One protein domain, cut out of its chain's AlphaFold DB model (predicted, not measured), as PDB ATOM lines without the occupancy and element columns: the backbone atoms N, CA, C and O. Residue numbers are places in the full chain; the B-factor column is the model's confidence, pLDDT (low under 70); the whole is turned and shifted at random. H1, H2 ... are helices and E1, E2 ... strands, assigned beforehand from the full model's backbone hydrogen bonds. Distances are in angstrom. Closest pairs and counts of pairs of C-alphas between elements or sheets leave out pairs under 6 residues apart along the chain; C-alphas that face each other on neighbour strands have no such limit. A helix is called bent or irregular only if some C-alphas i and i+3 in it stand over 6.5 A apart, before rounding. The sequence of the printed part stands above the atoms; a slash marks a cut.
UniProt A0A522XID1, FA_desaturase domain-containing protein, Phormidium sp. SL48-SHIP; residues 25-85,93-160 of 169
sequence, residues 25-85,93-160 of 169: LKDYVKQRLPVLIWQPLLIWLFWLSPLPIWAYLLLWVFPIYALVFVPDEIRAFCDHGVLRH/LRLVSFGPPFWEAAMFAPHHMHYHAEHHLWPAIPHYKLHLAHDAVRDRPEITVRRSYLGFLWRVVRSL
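What this domain is: This is residues 25 to 85 and 93 to 160 of the 169 residues of the protein "FA_desaturase domain-containing protein" of Phormidium sp. SL48-SHIP (UniProt A0A522XID1). A small head of short helices round a tiny two-stranded sheet, E1 and E2, stands at one end of a long helical arm, H2, which runs nearly straight; at the arm's far end H1 folds back as the other leg of an open V, its residues 25 to 42 standing free. The printed part has 129 residues, with six named helices and two named strands in the order H1 H2 E1 H3 H4 H5 E2 H6. The sheet, in order E1, E2, is parallel, and the class is mostly helix. The whole is loose, with a radius of gyration of the C-alphas of 19.6 A, and elongated, spanning 58 by 37 by 30 A.

Where its parts are: E1 is residues 96 to 98, its C-alpha 96 at (-53.051, 50.793, 18.652), and E2 is residues 144 to 146. H2, residues 53 to 80, was assigned as one helix by its hydrogen bonds but is bent, C-alphas 67 and 70 being 6.7 A apart; its arms are H2a, residues 53 to 67, 20.4 A, and H2b, residues 70 to 80, 15.5 A. H3 is residues 102 to 108, H4 residues 116 to 121, H5 residues 127 to 137, 15.8 A, and H6 residues 149 to 158, 14.3 A, ending at C-alpha 158 (-42.543, 68.384, 18.152). H1, residues 25 to 48, 33.2 A, begins at C-alpha 25 (-42.488, 35.960, 52.458) and has a kink of 46 degrees near residue 32. H1 and H5 are irregular: C-alphas 31 and 34, and 128 and 131, are each 7.3 A apart.

How they stand to each other: E1 and E2 are parallel at 28 degrees, with N 97 and O 144 within hydrogen-bond range at 2.9 A. With H3, H4 and H5 between them they form a strand-helix-strand unit, two parallel neighbour strands joined through helices. The closest C-alphas of E1 and H4 are those of Val 96 and Ala 117, 5.2 A. H4 and H5 touch, about perpendicular at 79 degrees, closest at C-alphas 118 and 133, 6.2 A. H2b touches H3 at C-alphas 71 and 108, 4.7 A, about perpendicular at 83 degrees. H2b touches H6 at C-alphas 78 and 149, 6.3 A, only just about perpendicular at 73 degrees. H1 and H2a are close but not clearly touching, C-alphas 46 and 56 being 7.7 A apart, opposite ways at a steep tilt of 48 degrees. Every O i to N i+4 pair is within hydrogen-bond range in H2b, H3, H4 and H6; in H1 17 of 20 are, in H2a 8 of 11, in H5 4 of 7.

The domain as a whole: The two C-alphas farthest apart, Leu 48 and Pro 141, are 59.0 A apart. Residues 86 to 92 are not printed; C-alphas 85 and 93 are 10.3 A apart across this cut. Of the links printed whole, none is long. Mean pLDDT of the printed part is 93.8, and residue 85 is under 70.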
ATOM      1  N   LEU A  25     -43.945  35.824  52.408       90.75
ATOM      2  CA  LEU A  25     -42.488  35.960  52.458       90.75
ATOM      3  C   LEU A  25     -41.789  34.668  52.023       90.75
ATOM      4  O   LEU A  25     -40.862  34.704  51.216       90.75
ATOM      5  N   LYS A  26     -42.240  33.516  52.531       91.19
ATOM      6  CA  LYS A  26     -41.679  32.210  52.160       91.19
ATOM      7  C   LYS A  26     -41.877  31.926  50.673       91.19
ATOM      8  O   LYS A  26     -40.946  31.459  50.019       91.19
ATOM      9  N   ASP A  27     -43.057  32.232  50.141       89.31
ATOM     10  CA  ASP A  27     -43.368  32.046  48.724       89.31
ATOM     11  C   ASP A  27     -42.562  33.010  47.846       89.31
ATOM     12  O   ASP A  27     -41.989  32.581  46.844       89.31
ATOM     13  N   TYR A  28     -42.419  34.271  48.266       88.94
ATOM     14  CA  TYR A  28     -41.551  35.249  47.611       88.94
ATOM     15  C   TYR A  28     -40.097  34.761  47.535       88.94
ATOM     16  O   TYR A  28     -39.518  34.703  46.450       88.94
ATOM     17  N   VAL A  29     -39.514  34.337  48.664       93.56
ATOM     18  CA  VAL A  29     -38.132  33.830  48.709       93.56
ATOM     19  C   VAL A  29     -37.984  32.569  47.861       93.56
ATOM     20  O   VAL A  29     -37.052  32.479  47.064       93.56
ATOM     21  N   LYS A  30     -38.914  31.612  47.962       92.56
ATOM     22  CA  LYS A  30     -38.874  30.367  47.181       92.56
ATOM     23  C   LYS A  30     -38.915  30.634  45.674       92.56
ATOM     24  O   LYS A  30     -38.166  30.008  44.931       92.56
ATOM     25  N   GLN A  31     -39.741  31.579  45.226       91.62
ATOM     26  CA  GLN A  31     -39.816  31.984  43.818       91.62
ATOM     27  C   GLN A  31     -38.551  32.704  43.336       91.62
ATOM     28  O   GLN A  31     -38.230  32.659  42.152       91.62
ATOM     29  N   ARG A  32     -37.831  33.385  44.235       94.69
ATOM     30  CA  ARG A  32     -36.585  34.100  43.922       94.69
ATOM     31  C   ARG A  32     -35.329  33.267  44.152       94.69
ATOM     32  O   ARG A  32     -34.261  33.689  43.725       94.69
ATOM     33  N   LEU A  33     -35.443  32.086  44.755       95.38
ATOM     34  CA  LEU A  33     -34.311  31.220  45.072       95.38
ATOM     35  C   LEU A  33     -33.395  30.947  43.863       95.38
ATOM     36  O   LEU A  33     -32.186  31.081  44.033       95.38
ATOM     37  N   PRO A  34     -33.903  30.672  42.640       94.62
ATOM     38  CA  PRO A  34     -33.031  30.533  41.476       94.62
ATOM     39  C   PRO A  34     -32.191  31.790  41.223       94.62
ATOM     40  O   PRO A  34     -30.990  31.690  41.015       94.62
ATOM     41  N   VAL A  35     -32.790  32.981  41.303       92.12
ATOM     42  CA  VAL A  35     -32.075  34.254  41.112       92.12
ATOM     43  C   VAL A  35     -31.029  34.458  42.207       92.12
ATOM     44  O   VAL A  35     -29.892  34.809  41.906       92.12
ATOM     45  N   LEU A  36     -31.390  34.184  43.465       93.12
ATOM     46  CA  LEU A  36     -30.498  34.320  44.620       93.12
ATOM     47  C   LEU A  36     -29.301  33.358  44.573       93.12
ATOM     48  O   LEU A  36     -28.272  33.663  45.162       93.12
ATOM     49  N   ILE A  37     -29.421  32.223  43.880       95.06
ATOM     50  CA  ILE A  37     -28.326  31.263  43.683       95.06
ATOM     51  C   ILE A  37     -27.492  31.629  42.450       95.06
ATOM     52  O   ILE A  37     -26.266  31.705  42.524       95.06
ATOM     53  N   TRP A  38     -28.143  31.861  41.308       93.62
ATOM     54  CA  TRP A  38     -27.449  32.033  40.033       93.62
ATOM     55  C   TRP A  38     -26.749  33.387  39.911       93.62
ATOM     56  O   TRP A  38     -25.667  33.437  39.335       93.62
ATOM     57  N   GLN A  39     -27.302  34.472  40.468       89.69
ATOM     58  CA  GLN A  39     -26.675  35.798  40.371       89.69
ATOM     59  C   GLN A  39     -25.308  35.853  41.082       89.69
ATOM     60  O   GLN A  39     -24.329  36.218  40.427       89.69
ATOM     61  N   PRO A  40     -25.161  35.429  42.360       93.00
ATOM     62  CA  PRO A  40     -23.848  35.383  43.000       93.00
ATOM     63  C   PRO A  40     -22.882  34.422  42.312       93.00
ATOM     64  O   PRO A  40     -21.703  34.740  42.201       93.00
ATOM     65  N   LEU A  41     -23.366  33.272  41.825       94.06
ATOM     66  CA  LEU A  41     -22.529  32.315  41.106       94.06
ATOM     67  C   LEU A  41     -21.977  32.914  39.806       94.06
ATOM     68  O   LEU A  41     -20.785  32.799  39.551       94.06
ATOM     69  N   LEU A  42     -22.809  33.586  39.006       89.06
ATOM     70  CA  LEU A  42     -22.372  34.263  37.782       89.06
ATOM     71  C   LEU A  42     -21.369  35.379  38.079       89.06
ATOM     72  O   LEU A  42     -20.352  35.474  37.399       89.06
ATOM     73  N   ILE A  43     -21.625  36.180  39.117       88.12
ATOM     74  CA  ILE A  43     -20.699  37.224  39.569       88.12
ATOM     75  C   ILE A  43     -19.368  36.595  39.993       88.12
ATOM     76  O   ILE A  43     -18.317  37.046  39.554       88.12
ATOM     77  N   TRP A  44     -19.396  35.530  40.798       92.38
ATOM     78  CA  TRP A  44     -18.198  34.825  41.253       92.38
ATOM     79  C   TRP A  44     -17.404  34.211  40.093       92.38
ATOM     80  O   TRP A  44     -16.193  34.395  40.016       92.38
ATOM     81  N   LEU A  45     -18.076  33.552  39.145       91.81
ATOM     82  CA  LEU A  45     -17.441  33.014  37.939       91.81
ATOM     83  C   LEU A  45     -16.841  34.121  37.066       91.81
ATOM     84  O   LEU A  45     -15.744  33.955  36.537       91.81
ATOM     85  N   PHE A  46     -17.525  35.261  36.941       90.75
ATOM     86  CA  PHE A  46     -17.000  36.422  36.231       90.75
ATOM     87  C   PHE A  46     -15.745  36.979  36.919       90.75
ATOM     88  O   PHE A  46     -14.756  37.248  36.240       90.75
ATOM     89  N   TRP A  47     -15.739  37.072  38.254       89.88
ATOM     90  CA  TRP A  47     -14.574  37.497  39.042       89.88
ATOM     91  C   TRP A  47     -13.356  36.584  38.885       89.88
ATOM     92  O   TRP A  47     -12.229  37.064  38.968       89.88
ATOM     93  N   LEU A  48     -13.565  35.284  38.667       94.62
ATOM     94  CA  LEU A  48     -12.482  34.333  38.398       94.62
ATOM     95  C   LEU A  48     -11.992  34.363  36.945       94.62
ATOM     96  O   LEU A  48     -10.950  33.783  36.635       94.62
ATOM     97  N   SER A  49     -12.741  34.991  36.043       92.44
ATOM     98  CA  SER A  49     -12.361  35.079  34.638       92.44
ATOM     99  C   SER A  49     -11.246  36.114  34.432       92.44
ATOM    100  O   SER A  49     -11.164  37.094  35.171       92.44
ATOM    101  N   PRO A  50     -10.410  35.974  33.388       95.38
ATOM    102  CA  PRO A  50      -9.420  36.992  33.032       95.38
ATOM    103  C   PRO A  50     -10.052  38.229  32.363       95.38
ATOM    104  O   PRO A  50      -9.335  39.064  31.809       95.38
ATOM    105  N   LEU A  51     -11.386  38.332  32.337       93.69
ATOM    106  CA  LEU A  51     -12.078  39.418  31.662       93.69
ATOM    107  C   LEU A  51     -11.971  40.715  32.472       93.69
ATOM    108  O   LEU A  51     -12.083  40.709  33.698       93.69
ATOM    109  N   PRO A  52     -11.808  41.861  31.798       93.56
ATOM    110  CA  PRO A  52     -11.829  43.145  32.476       93.56
ATOM    111  C   PRO A  52     -13.240  43.468  32.980       93.56
ATOM    112  O   PRO A  52     -14.232  43.073  32.370       93.56
ATOM    113  N   ILE A  53     -13.351  44.269  34.044       87.31
ATOM    114  CA  ILE A  53     -14.642  44.615  34.669       87.31
ATOM    115  C   ILE A  53     -15.664  45.209  33.685       87.31
ATOM    116  O   ILE A  53     -16.861  44.948  33.789       87.31
ATOM    117  N   TRP A  54     -15.204  45.961  32.677       91.50
ATOM    118  CA  TRP A  54     -16.082  46.537  31.656       91.50
ATOM    119  C   TRP A  54     -16.736  45.474  30.763       91.50
ATOM    120  O   TRP A  54     -17.795  45.737  30.197       91.50
ATOM    121  N   ALA A  55     -16.168  44.266  30.663       92.69
ATOM    122  CA  ALA A  55     -16.780  43.167  29.926       92.69
ATOM    123  C   ALA A  55     -18.115  42.749  30.555       92.69
ATOM    124  O   ALA A  55     -19.034  42.395  29.825       92.69
ATOM    125  N   TYR A  56     -18.270  42.872  31.881       87.81
ATOM    126  CA  TYR A  56     -19.559  42.648  32.539       87.81
ATOM    127  C   TYR A  56     -20.608  43.653  32.050       87.81
ATOM    128  O   TYR A  56     -21.728  43.291  31.685       87.81
ATOM    129  N   LEU A  57     -20.223  44.932  31.992       90.69
ATOM    130  CA  LEU A  57     -21.100  45.995  31.506       90.69
ATOM    131  C   LEU A  57     -21.486  45.765  30.044       90.69
ATOM    132  O   LEU A  57     -22.652  45.909  29.698       90.69
ATOM    133  N   LEU A  58     -20.538  45.367  29.197       94.00
ATOM    134  CA  LEU A  58     -20.791  45.149  27.775       94.00
ATOM    135  C   LEU A  58     -21.620  43.887  27.492       94.00
ATOM    136  O   LEU A  58     -22.475  43.914  26.615       94.00
ATOM    137  N   LEU A  59     -21.364  42.781  28.191       91.56
ATOM    138  CA  LEU A  59     -21.965  41.481  27.874       91.56
ATOM    139  C   LEU A  59     -23.270  41.207  28.634       91.56
ATOM    140  O   LEU A  59     -24.060  40.383  28.182       91.56
ATOM    141  N   TRP A  60     -23.524  41.896  29.753       90.31
ATOM    142  CA  TRP A  60     -24.763  41.743  30.527       90.31
ATOM    143  C   TRP A  60     -25.581  43.031  30.577       90.31
ATOM    144  O   TRP A  60     -26.732  43.038  30.148       90.31
ATOM    145  N   VAL A  61     -25.011  44.134  31.074       91.44
ATOM    146  CA  VAL A  61     -25.792  45.366  31.306       91.44
ATOM    147  C   VAL A  61     -26.251  45.990  29.989       91.44
ATOM    148  O   VAL A  61     -27.431  46.287  29.832       91.44
ATOM    149  N   PHE A  62     -25.341  46.155  29.032       95.50
ATOM    150  CA  PHE A  62     -25.626  46.769  27.742       95.50
ATOM    151  C   PHE A  62     -26.725  46.037  26.956       95.50
ATOM    152  O   PHE A  62     -27.690  46.706  26.599       95.50
ATOM    153  N   PRO A  63     -26.681  44.711  26.710       95.31
ATOM    154  CA  PRO A  63     -27.748  44.048  25.964       95.31
ATOM    155  C   PRO A  63     -29.096  44.105  26.690       95.31
ATOM    156  O   PRO A  63     -30.112  44.342  26.043       95.31
ATOM    157  N   ILE A  64     -29.123  43.971  28.022       95.06
ATOM    158  CA  ILE A  64     -30.371  44.094  28.791       95.06
ATOM    159  C   ILE A  64     -30.952  45.501  28.641       95.06
ATOM    160  O   ILE A  64     -32.130  45.646  28.334       95.06
ATOM    161  N   TYR A  65     -30.148  46.545  28.833       96.31
ATOM    162  CA  TYR A  65     -30.665  47.910  28.798       96.31
ATOM    163  C   TYR A  65     -30.926  48.409  27.379       96.31
ATOM    164  O   TYR A  65     -32.017  48.887  27.089       96.31
ATOM    165  N   ALA A  66     -29.939  48.309  26.493       95.62
ATOM    166  CA  ALA A  66     -29.986  48.921  25.172       95.62
ATOM    167  C   ALA A  66     -30.820  48.124  24.163       95.62
ATOM    168  O   ALA A  66     -31.390  48.732  23.262       95.62
ATOM    169  N   LEU A  67     -30.886  46.792  24.294       94.31
ATOM    170  CA  LEU A  67     -31.565  45.930  23.317       94.31
ATOM    171  C   LEU A  67     -32.900  45.369  23.814       94.31
ATOM    172  O   LEU A  67     -33.694  44.927  22.992       94.31
ATOM    173  N   VAL A  68     -33.154  45.374  25.128       94.38
ATOM    174  CA  VAL A  68     -34.410  44.857  25.698       94.38
ATOM    175  C   VAL A  68     -35.194  45.965  26.390       94.38
ATOM    176  O   VAL A  68     -36.246  46.353  25.900       94.38
ATOM    177  N   PHE A  69     -34.683  46.509  27.494       96.88
ATOM    178  CA  PHE A  69     -35.425  47.441  28.345       96.88
ATOM    179  C   PHE A  69     -35.798  48.740  27.622       96.88
ATOM    180  O   PHE A  69     -36.971  49.077  27.537       96.88
ATOM    181  N   VAL A  70     -34.821  49.467  27.069       97.50
ATOM    182  CA  VAL A  70     -35.083  50.757  26.410       97.50
ATOM    183  C   VAL A  70     -36.003  50.600  25.190       97.50
ATOM    184  O   VAL A  70     -36.961  51.369  25.092       97.50
ATOM    185  N   PRO A  71     -35.783  49.636  24.271       97.56
ATOM    186  CA  PRO A  71     -36.706  49.428  23.161       97.56
ATOM    187  C   PRO A  71     -38.121  49.035  23.600       97.56
ATOM    188  O   PRO A  71     -39.082  49.529  23.009       97.56
ATOM    189  N   ASP A  72     -38.259  48.205  24.640       96.38
ATOM    190  CA  ASP A  72     -39.567  47.791  25.161       96.38
ATOM    191  C   ASP A  72     -40.328  48.957  25.804       96.38
ATOM    192  O   ASP A  72     -41.508  49.144  25.521       96.38
ATOM    193  N   GLU A  73     -39.647  49.809  26.575       97.38
ATOM    194  CA  GLU A  73     -40.233  51.032  27.143       97.38
ATOM    195  C   GLU A  73     -40.648  52.028  26.051       97.38
ATOM    196  O   GLU A  73     -41.733  52.614  26.106       97.38
ATOM    197  N   ILE A  74     -39.824  52.189  25.008       97.38
ATOM    198  CA  ILE A  74     -40.183  52.995  23.833       97.38
ATOM    199  C   ILE A  74     -41.450  52.442  23.178       97.38
ATOM    200  O   ILE A  74     -42.369  53.213  22.887       97.38
ATOM    201  N   ARG A  75     -41.517  51.125  22.951       97.06
ATOM    202  CA  ARG A  75     -42.697  50.472  22.381       97.06
ATOM    203  C   ARG A  75     -43.914  50.678  23.279       97.06
ATOM    204  O   ARG A  75     -44.927  51.147  22.780       97.06
ATOM    205  N   ALA A  76     -43.815  50.399  24.578       95.44
ATOM    206  CA  ALA A  76     -44.911  50.541  25.532       95.44
ATOM    207  C   ALA A  76     -45.459  51.976  25.559       95.44
ATOM    208  O   ALA A  76     -46.671  52.187  25.467       95.44
ATOM    209  N   PHE A  77     -44.575  52.978  25.589       95.75
ATOM    210  CA  PHE A  77     -44.975  54.377  25.466       95.75
ATOM    211  C   PHE A  77     -45.677  54.658  24.134       95.75
ATOM    212  O   PHE A  77     -46.680  55.366  24.094       95.75
ATOM    213  N   CYS A  78     -45.171  54.121  23.026       95.69
ATOM    214  CA  CYS A  78     -45.764  54.332  21.711       95.69
ATOM    215  C   CYS A  78     -47.106  53.611  21.529       95.69
ATOM    216  O   CYS A  78     -47.982  54.163  20.870       95.69
ATOM    217  N   ASP A  79     -47.282  52.422  22.095       94.50
ATOM    218  CA  ASP A  79     -48.512  51.630  22.001       94.50
ATOM    219  C   ASP A  79     -49.633  52.264  22.845       94.50
ATOM    220  O   ASP A  79     -50.791  52.279  22.437       94.50
ATOM    221  N   HIS A  80     -49.286  52.879  23.981       91.75
ATOM    222  CA  HIS A  80     -50.260  53.474  24.907       91.75
ATOM    223  C   HIS A  80     -50.343  55.007  24.853       91.75
ATOM    224  O   HIS A  80     -51.252  55.604  25.430       91.75
ATOM    225  N   GLY A  81     -49.413  55.667  24.164       88.38
ATOM    226  CA  GLY A  81     -49.344  57.119  24.077       88.38
ATOM    227  C   GLY A  81     -50.459  57.699  23.211       88.38
ATOM    228  O   GLY A  81     -50.537  57.423  22.007       88.38
ATOM    229  N   VAL A  82     -51.279  58.567  23.807       82.44
ATOM    230  CA  VAL A  82     -52.349  59.315  23.133       82.44
ATOM    231  C   VAL A  82     -52.044  60.812  23.212       82.44
ATOM    232  O   VAL A  82     -51.861  61.375  24.284       82.44
ATOM    233  N   LEU A  83     -51.954  61.459  22.046       78.00
ATOM    234  CA  LEU A  83     -51.575  62.877  21.899       78.00
ATOM    235  C   LEU A  83     -52.747  63.857  22.072       78.00
ATOM    236  O   LEU A  83     -52.555  65.067  21.994       78.00
ATOM    237  N   ARG A  84     -53.968  63.347  22.231       74.19
ATOM    238  CA  ARG A  84     -55.184  64.142  22.418       74.19
ATOM    239  C   ARG A  84     -55.723  63.902  23.817       74.19
ATOM    240  O   ARG A  84     -55.550  62.813  24.360       74.19
ATOM    241  N   HIS A  85     -56.397  64.899  24.380       66.88
ATOM    242  CA  HIS A  85     -57.118  64.684  25.625       66.88
ATOM    243  C   HIS A  85     -58.203  63.616  25.420       66.88
ATOM    244  O   HIS A  85     -58.873  63.635  24.381       66.88
ATOM    245  N   LEU A  93     -58.958  55.525  22.045       72.12
ATOM    246  CA  LEU A  93     -57.792  55.401  21.159       72.12
ATOM    247  C   LEU A  93     -56.724  54.427  21.683       72.12
ATOM    248  O   LEU A  93     -55.537  54.584  21.396       72.12
ATOM    249  N   ARG A  94     -57.138  53.414  22.453       81.94
ATOM    250  CA  ARG A  94     -56.232  52.459  23.120       81.94
ATOM    251  C   ARG A  94     -55.923  51.202  22.315       81.94
ATOM    252  O   ARG A  94     -55.012  50.465  22.675       81.94
ATOM    253  N   LEU A  95     -56.660  50.953  21.235       92.44
ATOM    254  CA  LEU A  95     -56.378  49.860  20.308       92.44
ATOM    255  C   LEU A  95     -55.417  50.363  19.227       92.44
ATOM    256  O   LEU A  95     -55.831  50.822  18.163       92.44
ATOM    257  N   VAL A  96     -54.123  50.325  19.537       95.31
ATOM    258  CA  VAL A  96     -53.051  50.793  18.652       95.31
ATOM    259  C   VAL A  96     -52.256  49.608  18.120       95.31
ATOM    260  O   VAL A  96     -51.861  48.736  18.889       95.31
ATOM    261  N   SER A  97     -51.972  49.627  16.822       97.31
ATOM    262  CA  SER A  97     -51.012  48.729  16.176       97.31
ATOM    263  C   SER A  97     -50.095  49.519  15.252       97.31
ATOM    264  O   SER A  97     -50.409  50.634  14.825       97.31
ATOM    265  N   PHE A  98     -48.937  48.957  14.932       97.75
ATOM    266  CA  PHE A  98     -47.964  49.563  14.037       97.75
ATOM    267  C   PHE A  98     -47.739  48.678  12.808       97.75
ATOM    268  O   PHE A  98     -47.605  47.465  12.919       97.75
ATOM    269  N   GLY A  99     -47.607  49.304  11.638       97.38
ATOM    270  CA  GLY A  99     -46.996  48.725  10.441       97.38
ATOM    271  C   GLY A  99     -45.635  49.376  10.172       97.38
ATOM    272  O   GLY A  99     -45.547  50.198   9.255       97.38
ATOM    273  N   PRO A 100     -44.607  49.109  11.003       97.75
ATOM    274  CA  PRO A 100     -43.316  49.776  10.919       97.75
ATOM    275  C   PRO A 100     -42.397  49.111   9.879       97.75
ATOM    276  O   PRO A 100     -42.642  47.975   9.463       97.75
ATOM    277  N   PRO A 101     -41.302  49.771   9.459       97.81
ATOM    278  CA  PRO A 101     -40.267  49.097   8.683       97.81
ATOM    279  C   PRO A 101     -39.641  47.949   9.490       97.81
ATOM    280  O   PRO A 101     -39.596  47.987  10.720       97.81
ATOM    281  N   PHE A 102     -39.103  46.945   8.792       97.06
ATOM    282  CA  PHE A 102     -38.586  45.716   9.410       97.06
ATOM    283  C   PHE A 102     -37.592  45.965  10.555       97.06
ATOM    284  O   PHE A 102     -37.654  45.293  11.577       97.06
ATOM    285  N   TRP A 103     -36.701  46.947  10.415       97.38
ATOM    286  CA  TRP A 103     -35.699  47.243  11.439       97.38
ATOM    287  C   TRP A 103     -36.315  47.819  12.727       97.38
ATOM    288  O   TRP A 103     -35.849  47.493  13.816       97.38
ATOM    289  N   GLU A 104     -37.383  48.618  12.628       97.94
ATOM    290  CA  GLU A 104     -38.121  49.105  13.800       97.94
ATOM    291  C   GLU A 104     -38.898  47.966  14.456       97.94
ATOM    292  O   GLU A 104     -38.886  47.852  15.678       97.94
ATOM    293  N   ALA A 105     -39.532  47.094  13.660       97.00
ATOM    294  CA  ALA A 105     -40.184  45.897  14.189       97.00
ATOM    295  C   ALA A 105     -39.185  45.004  14.936       97.00
ATOM    296  O   ALA A 105     -39.474  44.568  16.042       97.00
ATOM    297  N   ALA A 106     -38.006  44.756  14.362       96.31
ATOM    298  CA  ALA A 106     -36.988  43.909  14.974       96.31
ATOM    299  C   ALA A 106     -36.427  44.499  16.278       96.31
ATOM    300  O   ALA A 106     -36.171  43.747  17.214       96.31
ATOM    301  N   MET A 107     -36.245  45.823  16.338       96.75
ATOM    302  CA  MET A 107     -35.677  46.503  17.505       96.75
ATOM    303  C   MET A 107     -36.709  46.740  18.612       96.75
ATOM    304  O   MET A 107     -36.461  46.399  19.761       96.75
ATOM    305  N   PHE A 108     -37.854  47.344  18.282       98.00
ATOM    306  CA  PHE A 108     -38.822  47.814  19.278       98.00
ATOM    307  C   PHE A 108     -39.905  46.791  19.585       98.00
ATOM    308  O   PHE A 108     -40.412  46.760  20.699       98.00
ATOM    309  N   ALA A 109     -40.281  45.959  18.612       97.00
ATOM    310  CA  ALA A 109     -41.440  45.083  18.725       97.00
ATOM    311  C   ALA A 109     -41.174  43.661  18.198       97.00
ATOM    312  O   ALA A 109     -41.892  43.193  17.294       97.00
ATOM    313  N   PRO A 110     -40.156  42.961  18.748       95.19
ATOM    314  CA  PRO A 110     -39.871  41.580  18.385       95.19
ATOM    315  C   PRO A 110     -41.091  40.689  18.652       95.19
ATOM    316  O   PRO A 110     -42.014  41.058  19.378       95.19
ATOM    317  N   HIS A 111     -41.119  39.505  18.037       95.81
ATOM    318  CA  HIS A 111     -42.267  38.590  18.112       95.81
ATOM    319  C   HIS A 111     -43.588  39.239  17.678       95.81
ATOM    320  O   HIS A 111     -44.624  38.989  18.276       95.81
ATOM    321  N   HIS A 112     -43.554  40.080  16.645       97.31
ATOM    322  CA  HIS A 112     -44.732  40.757  16.092       97.31
ATOM    323  C   HIS A 112     -45.580  41.530  17.119       97.31
ATOM    324  O   HIS A 112     -46.774  41.731  16.904       97.31
ATOM    325  N   MET A 113     -44.971  42.010  18.209       96.88
ATOM    326  CA  MET A 113     -45.670  42.788  19.243       96.88
ATOM    327  C   MET A 113     -46.130  44.171  18.754       96.88
ATOM    328  O   MET A 113     -46.838  44.866  19.470       96.88
ATOM    329  N   HIS A 114     -45.787  44.548  17.518       97.69
ATOM    330  CA  HIS A 114     -46.347  45.718  16.843       97.69
ATOM    331  C   HIS A 114     -47.829  45.530  16.488       97.69
ATOM    332  O   HIS A 114     -48.532  46.518  16.284       97.69
ATOM    333  N   TYR A 115     -48.330  44.290  16.482       97.94
ATOM    334  CA  TYR A 115     -49.760  43.972  16.491       97.94
ATOM    335  C   TYR A 115     -50.320  43.991  17.922       97.94
ATOM    336  O   TYR A 115     -50.848  42.998  18.432       97.94
ATOM    337  N   HIS A 116     -50.119  45.116  18.608       97.19
ATOM    338  CA  HIS A 116     -50.438  45.267  20.023       97.19
ATOM    339  C   HIS A 116     -51.951  45.189  20.278       97.19
ATOM    340  O   HIS A 116     -52.389  44.428  21.146       97.19
ATOM    341  N   ALA A 117     -52.764  45.900  19.488       96.62
ATOM    342  CA  ALA A 117     -54.218  45.830  19.611       96.62
ATOM    343  C   ALA A 117     -54.732  44.400  19.411       96.62
ATOM    344  O   ALA A 117     -55.543  43.913  20.196       96.62
ATOM    345  N   GLU A 118     -54.230  43.700  18.393       97.62
ATOM    346  CA  GLU A 118     -54.626  42.329  18.084       97.62
ATOM    347  C   GLU A 118     -54.244  41.369  19.212       97.62
ATOM    348  O   GLU A 118     -55.051  40.514  19.583       97.62
ATOM    349  N   HIS A 119     -53.048  41.529  19.790       96.94
ATOM    350  CA  HIS A 119     -52.608  40.734  20.934       96.94
ATOM    351  C   HIS A 119     -53.528  40.922  22.146       96.94
ATOM    352  O   HIS A 119     -53.887  39.943  22.796       96.94
ATOM    353  N   HIS A 120     -53.953  42.152  22.437       95.19
ATOM    354  CA  HIS A 120     -54.847  42.417  23.564       95.19
ATOM    355  C   HIS A 120     -56.297  41.991  23.310       95.19
ATOM    356  O   HIS A 120     -56.970  41.552  24.244       95.19
ATOM    357  N   LEU A 121     -56.779  42.075  22.068       95.38
ATOM    358  CA  LEU A 121     -58.108  41.585  21.692       95.38
ATOM    359  C   LEU A 121     -58.174  40.053  21.723       95.38
ATOM    360  O   LEU A 121     -59.169  39.484  22.177       95.38
ATOM    361  N   TRP A 122     -57.109  39.383  21.273       97.00
ATOM    362  CA  TRP A 122     -57.044  37.926  21.166       97.00
ATOM    363  C   TRP A 122     -55.696  37.366  21.640       97.00
ATOM    364  O   TRP A 122     -54.926  36.831  20.836       97.00
ATOM    365  N   PRO A 123     -55.427  37.365  22.960       96.19
ATOM    366  CA  PRO A 123     -54.140  36.925  23.513       96.19
ATOM    367  C   PRO A 123     -53.841  35.439  23.273       96.19
ATOM    368  O   PRO A 123     -52.700  35.003  23.407       96.19
ATOM    369  N   ALA A 124     -54.853  34.650  22.899       97.56
ATOM    370  CA  ALA A 124     -54.700  33.246  22.531       97.56
ATOM    371  C   ALA A 124     -54.108  33.034  21.122       97.56
ATOM    372  O   ALA A 124     -53.655  31.929  20.815       97.56
ATOM    373  N   ILE A 125     -54.115  34.050  20.246       97.81
ATOM    374  CA  ILE A 125     -53.512  33.944  18.914       97.81
ATOM    375  C   ILE A 125     -51.988  33.973  19.075       97.81
ATOM    376  O   ILE A 125     -51.444  34.931  19.625       97.81
ATOM    377  N   PRO A 126     -51.261  32.955  18.584       97.62
ATOM    378  CA  PRO A 126     -49.814  32.972  18.669       97.62
ATOM    379  C   PRO A 126     -49.248  34.092  17.796       97.62
ATOM    380  O   PRO A 126     -49.739  34.349  16.696       97.62
ATOM    381  N   HIS A 127     -48.165  34.714  18.255       96.94
ATOM    382  CA  HIS A 127     -47.619  35.924  17.643       96.94
ATOM    383  C   HIS A 127     -47.347  35.833  16.129       96.94
ATOM    384  O   HIS A 127     -47.564  36.786  15.387       96.94
ATOM    385  N   TYR A 128     -46.919  34.674  15.624       96.88
ATOM    386  CA  TYR A 128     -46.678  34.452  14.193       96.88
ATOM    387  C   TYR A 128     -47.955  34.445  13.331       96.88
ATOM    388  O   TYR A 128     -47.856  34.497  12.108       96.88
ATOM    389  N   LYS A 129     -49.150  34.422  13.936       98.19
ATOM    390  CA  LYS A 129     -50.458  34.529  13.263       98.19
ATOM    391  C   LYS A 129     -51.162  35.873  13.477       98.19
ATOM    392  O   LYS A 129     -52.241  36.059  12.924       98.19
ATOM    393  N   LEU A 130     -50.579  36.812  14.230       98.06
ATOM    394  CA  LEU A 130     -51.231  38.098  14.518       98.06
ATOM    395  C   LEU A 130     -51.494  38.943  13.263       98.06
ATOM    396  O   LEU A 130     -52.478  39.669  13.230       98.06
ATOM    397  N   HIS A 131     -50.706  38.772  12.199       97.62
ATOM    398  CA  HIS A 131     -50.962  39.416  10.907       97.62
ATOM    399  C   HIS A 131     -52.351  39.073  10.332       97.62
ATOM    400  O   HIS A 131     -53.007  39.940   9.770       97.62
ATOM    401  N   LEU A 132     -52.849  37.846  10.541       98.19
ATOM    402  CA  LEU A 132     -54.187  37.443  10.088       98.19
ATOM    403  C   LEU A 132     -55.289  38.184  10.850       98.19
ATOM    404  O   LEU A 132     -56.306  38.557  10.271       98.19
ATOM    405  N   ALA A 133     -55.090  38.389  12.156       97.69
ATOM    406  CA  ALA A 133     -56.006  39.179  12.968       97.69
ATOM    407  C   ALA A 133     -55.962  40.650  12.543       97.69
ATOM    408  O   ALA A 133     -57.013  41.260  12.369       97.69
ATOM    409  N   HIS A 134     -54.760  41.181  12.303       97.88
ATOM    410  CA  HIS A 134     -54.552  42.549  11.842       97.88
ATOM    411  C   HIS A 134     -55.271  42.811  10.520       97.88
ATOM    412  O   HIS A 134     -56.031  43.768  10.410       97.88
ATOM    413  N   ASP A 135     -55.117  41.924   9.539       98.00
ATOM    414  CA  ASP A 135     -55.778  42.043   8.239       98.00
ATOM    415  C   ASP A 135     -57.311  42.073   8.350       98.00
ATOM    416  O   ASP A 135     -57.968  42.724   7.540       98.00
ATOM    417  N   ALA A 136     -57.886  41.427   9.368       97.31
ATOM    418  CA  ALA A 136     -59.327  41.417   9.603       97.31
ATOM    419  C   ALA A 136     -59.864  42.696  10.277       97.31
ATOM    420  O   ALA A 136     -61.067  42.968  10.187       97.31
ATOM    421  N   VAL A 137     -59.016  43.468  10.975       95.62
ATOM    422  CA  VAL A 137     -59.459  44.613  11.795       95.62
ATOM    423  C   VAL A 137     -58.802  45.950  11.490       95.62
ATOM    424  O   VAL A 137     -59.334  46.964  11.923       95.62
ATOM    425  N   ARG A 138     -57.691  46.002  10.751       95.69
ATOM    426  CA  ARG A 138     -56.913  47.237  10.537       95.69
ATOM    427  C   ARG A 138     -57.706  48.397   9.926       95.69
ATOM    428  O   ARG A 138     -57.342  49.546  10.137       95.69
ATOM    429  N   ASP A 139     -58.775  48.090   9.191       96.00
ATOM    430  CA  ASP A 139     -59.640  49.074   8.528       96.00
ATOM    431  C   ASP A 139     -60.833  49.508   9.407       96.00
ATOM    432  O   ASP A 139     -61.669  50.313   8.992       96.00
ATOM    433  N   ARG A 140     -60.945  48.969  10.629       94.00
ATOM    434  CA  ARG A 140     -61.977  49.349  11.599       94.00
ATOM    435  C   ARG A 140     -61.643  50.712  12.216       94.00
ATOM    436  O   ARG A 140     -60.496  50.925  12.602       94.00
ATOM    437  N   PRO A 141     -62.625  51.619  12.372       90.12
ATOM    438  CA  PRO A 141     -62.382  52.958  12.913       90.12
ATOM    439  C   PRO A 141     -61.877  52.955  14.365       90.12
ATOM    440  O   PRO A 141     -61.259  53.925  14.797       90.12
ATOM    441  N   GLU A 142     -62.120  51.880  15.114       90.19
ATOM    442  CA  GLU A 142     -61.640  51.699  16.484       90.19
ATOM    443  C   GLU A 142     -60.146  51.338  16.554       90.19
ATOM    444  O   GLU A 142     -59.533  51.512  17.606       90.19
ATOM    445  N   ILE A 143     -59.552  50.848  15.458       92.88
ATOM    446  CA  ILE A 143     -58.147  50.432  15.401       92.88
ATOM    447  C   ILE A 143     -57.293  51.565  14.835       92.88
ATOM    448  O   ILE A 143     -57.439  51.995  13.693       92.88
ATOM    449  N   THR A 144     -56.333  52.032  15.629       93.44
ATOM    450  CA  THR A 144     -55.359  53.029  15.186       93.44
ATOM    451  C   THR A 144     -54.108  52.341  14.657       93.44
ATOM    452  O   THR A 144     -53.319  51.806  15.433       93.44
ATOM    453  N   VAL A 145     -53.866  52.432  13.346       95.69
ATOM    454  CA  VAL A 145     -52.644  51.901  12.725       95.69
ATOM    455  C   VAL A 145     -51.622  53.010  12.475       95.69
ATOM    456  O   VAL A 145     -51.855  53.955  11.718       95.69
ATOM    457  N   ARG A 146     -50.454  52.902  13.109       95.56
ATOM    458  CA  ARG A 146     -49.328  53.843  12.983       95.56
ATOM    459  C   ARG A 146     -48.232  53.245  12.098       95.56
ATOM    460  O   ARG A 146     -48.108  52.038  11.972       95.56
ATOM    461  N   ARG A 147     -47.420  54.091  11.458       96.94
ATOM    462  CA  ARG A 147     -46.407  53.640  10.478       96.94
ATOM    463  C   ARG A 147     -44.984  53.511  11.020       96.94
ATOM    464  O   ARG A 147     -44.141  52.967  10.327       96.94
ATOM    465  N   SER A 148     -44.676  54.094  12.177       97.56
ATOM    466  CA  SER A 148     -43.316  54.102  12.735       97.56
ATOM    467  C   SER A 148     -43.336  54.554  14.193       97.56
ATOM    468  O   SER A 148     -44.020  55.528  14.528       97.56
ATOM    469  N   TYR A 149     -42.571  53.860  15.032       97.88
ATOM    470  CA  TYR A 149     -42.306  54.183  16.431       97.88
ATOM    471  C   TYR A 149     -41.517  55.487  16.542       97.88
ATOM    472  O   TYR A 149     -41.961  56.429  17.201       97.88
ATOM    473  N   LEU A 150     -40.397  55.605  15.818       97.56
ATOM    474  CA  LEU A 150     -39.591  56.829  15.837       97.56
ATOM    475  C   LEU A 150     -40.346  58.021  15.243       97.56
ATOM    476  O   LEU A 150     -40.260  59.132  15.762       97.56
ATOM    477  N   GLY A 151     -41.133  57.798  14.189       96.94
ATOM    478  CA  GLY A 151     -41.992  58.827  13.609       96.94
ATOM    479  C   GLY A 151     -43.067  59.317  14.583       96.94
ATOM    480  O   GLY A 151     -43.381  60.510  14.603       96.94
ATOM    481  N   PHE A 152     -43.616  58.424  15.414       95.62
ATOM    482  CA  PHE A 152     -44.539  58.803  16.481       95.62
ATOM    483  C   PHE A 152     -43.831  59.602  17.582       95.62
ATOM    484  O   PHE A 152     -44.286  60.699  17.902       95.62
ATOM    485  N   LEU A 153     -42.690  59.124  18.087       96.00
ATOM    486  CA  LEU A 153     -41.879  59.847  19.075       96.00
ATOM    487  C   LEU A 153     -41.491  61.246  18.592       96.00
ATOM    488  O   LEU A 153     -41.637  62.224  19.319       96.00
ATOM    489  N   TRP A 154     -41.057  61.368  17.340       95.50
ATOM    490  CA  TRP A 154     -40.720  62.653  16.739       95.50
ATOM    491  C   TRP A 154     -41.902  63.625  16.729       95.50
ATOM    492  O   TRP A 154     -41.747  64.811  17.025       95.50
ATOM    493  N   ARG A 155     -43.103  63.122  16.423       92.25
ATOM    494  CA  ARG A 155     -44.336  63.912  16.480       92.25
ATOM    495  C   ARG A 155     -44.648  64.355  17.905       92.25
ATOM    496  O   ARG A 155     -45.022  65.509  18.085       92.25
ATOM    497  N   VAL A 156     -44.466  63.471  18.888       91.62
ATOM    498  CA  VAL A 156     -44.630  63.794  20.312       91.62
ATOM    499  C   VAL A 156     -43.687  64.927  20.696       91.62
ATOM    500  O   VAL A 156     -44.162  65.971  21.127       91.62
ATOM    501  N   VAL A 157     -42.383  64.783  20.451       93.19
ATOM    502  CA  VAL A 157     -41.380  65.810  20.780       93.19
ATOM    503  C   VAL A 157     -41.716  67.155  20.130       93.19
ATOM    504  O   VAL A 157     -41.669  68.183  20.796       93.19
ATOM    505  N   ARG A 158     -42.129  67.158  18.857       91.94
ATOM    506  CA  ARG A 158     -42.543  68.384  18.152       91.94
ATOM    507  C   ARG A 158     -43.854  68.994  18.647       91.94
ATOM    508  O   ARG A 158     -44.108  70.157  18.358       91.94
ATOM    509  N   SER A 159     -44.685  68.223  19.340       85.75
ATOM    510  CA  SER A 159     -45.934  68.704  19.936       85.75
ATOM    511  C   SER A 159     -45.754  69.280  21.344       85.75
ATOM    512  O   SER A 159     -46.725  69.761  21.920       85.75
ATOM    513  N   LEU A 160     -44.539  69.225  21.906       86.69
ATOM    514  CA  LEU A 160     -44.248  69.776  23.226       86.69
ATOM    515  C   LEU A 160     -43.979  71.297  23.161       86.69
ATOM    516  O   LEU A 160     -43.302  71.751  22.237       86.69
TER     517      LEU A 160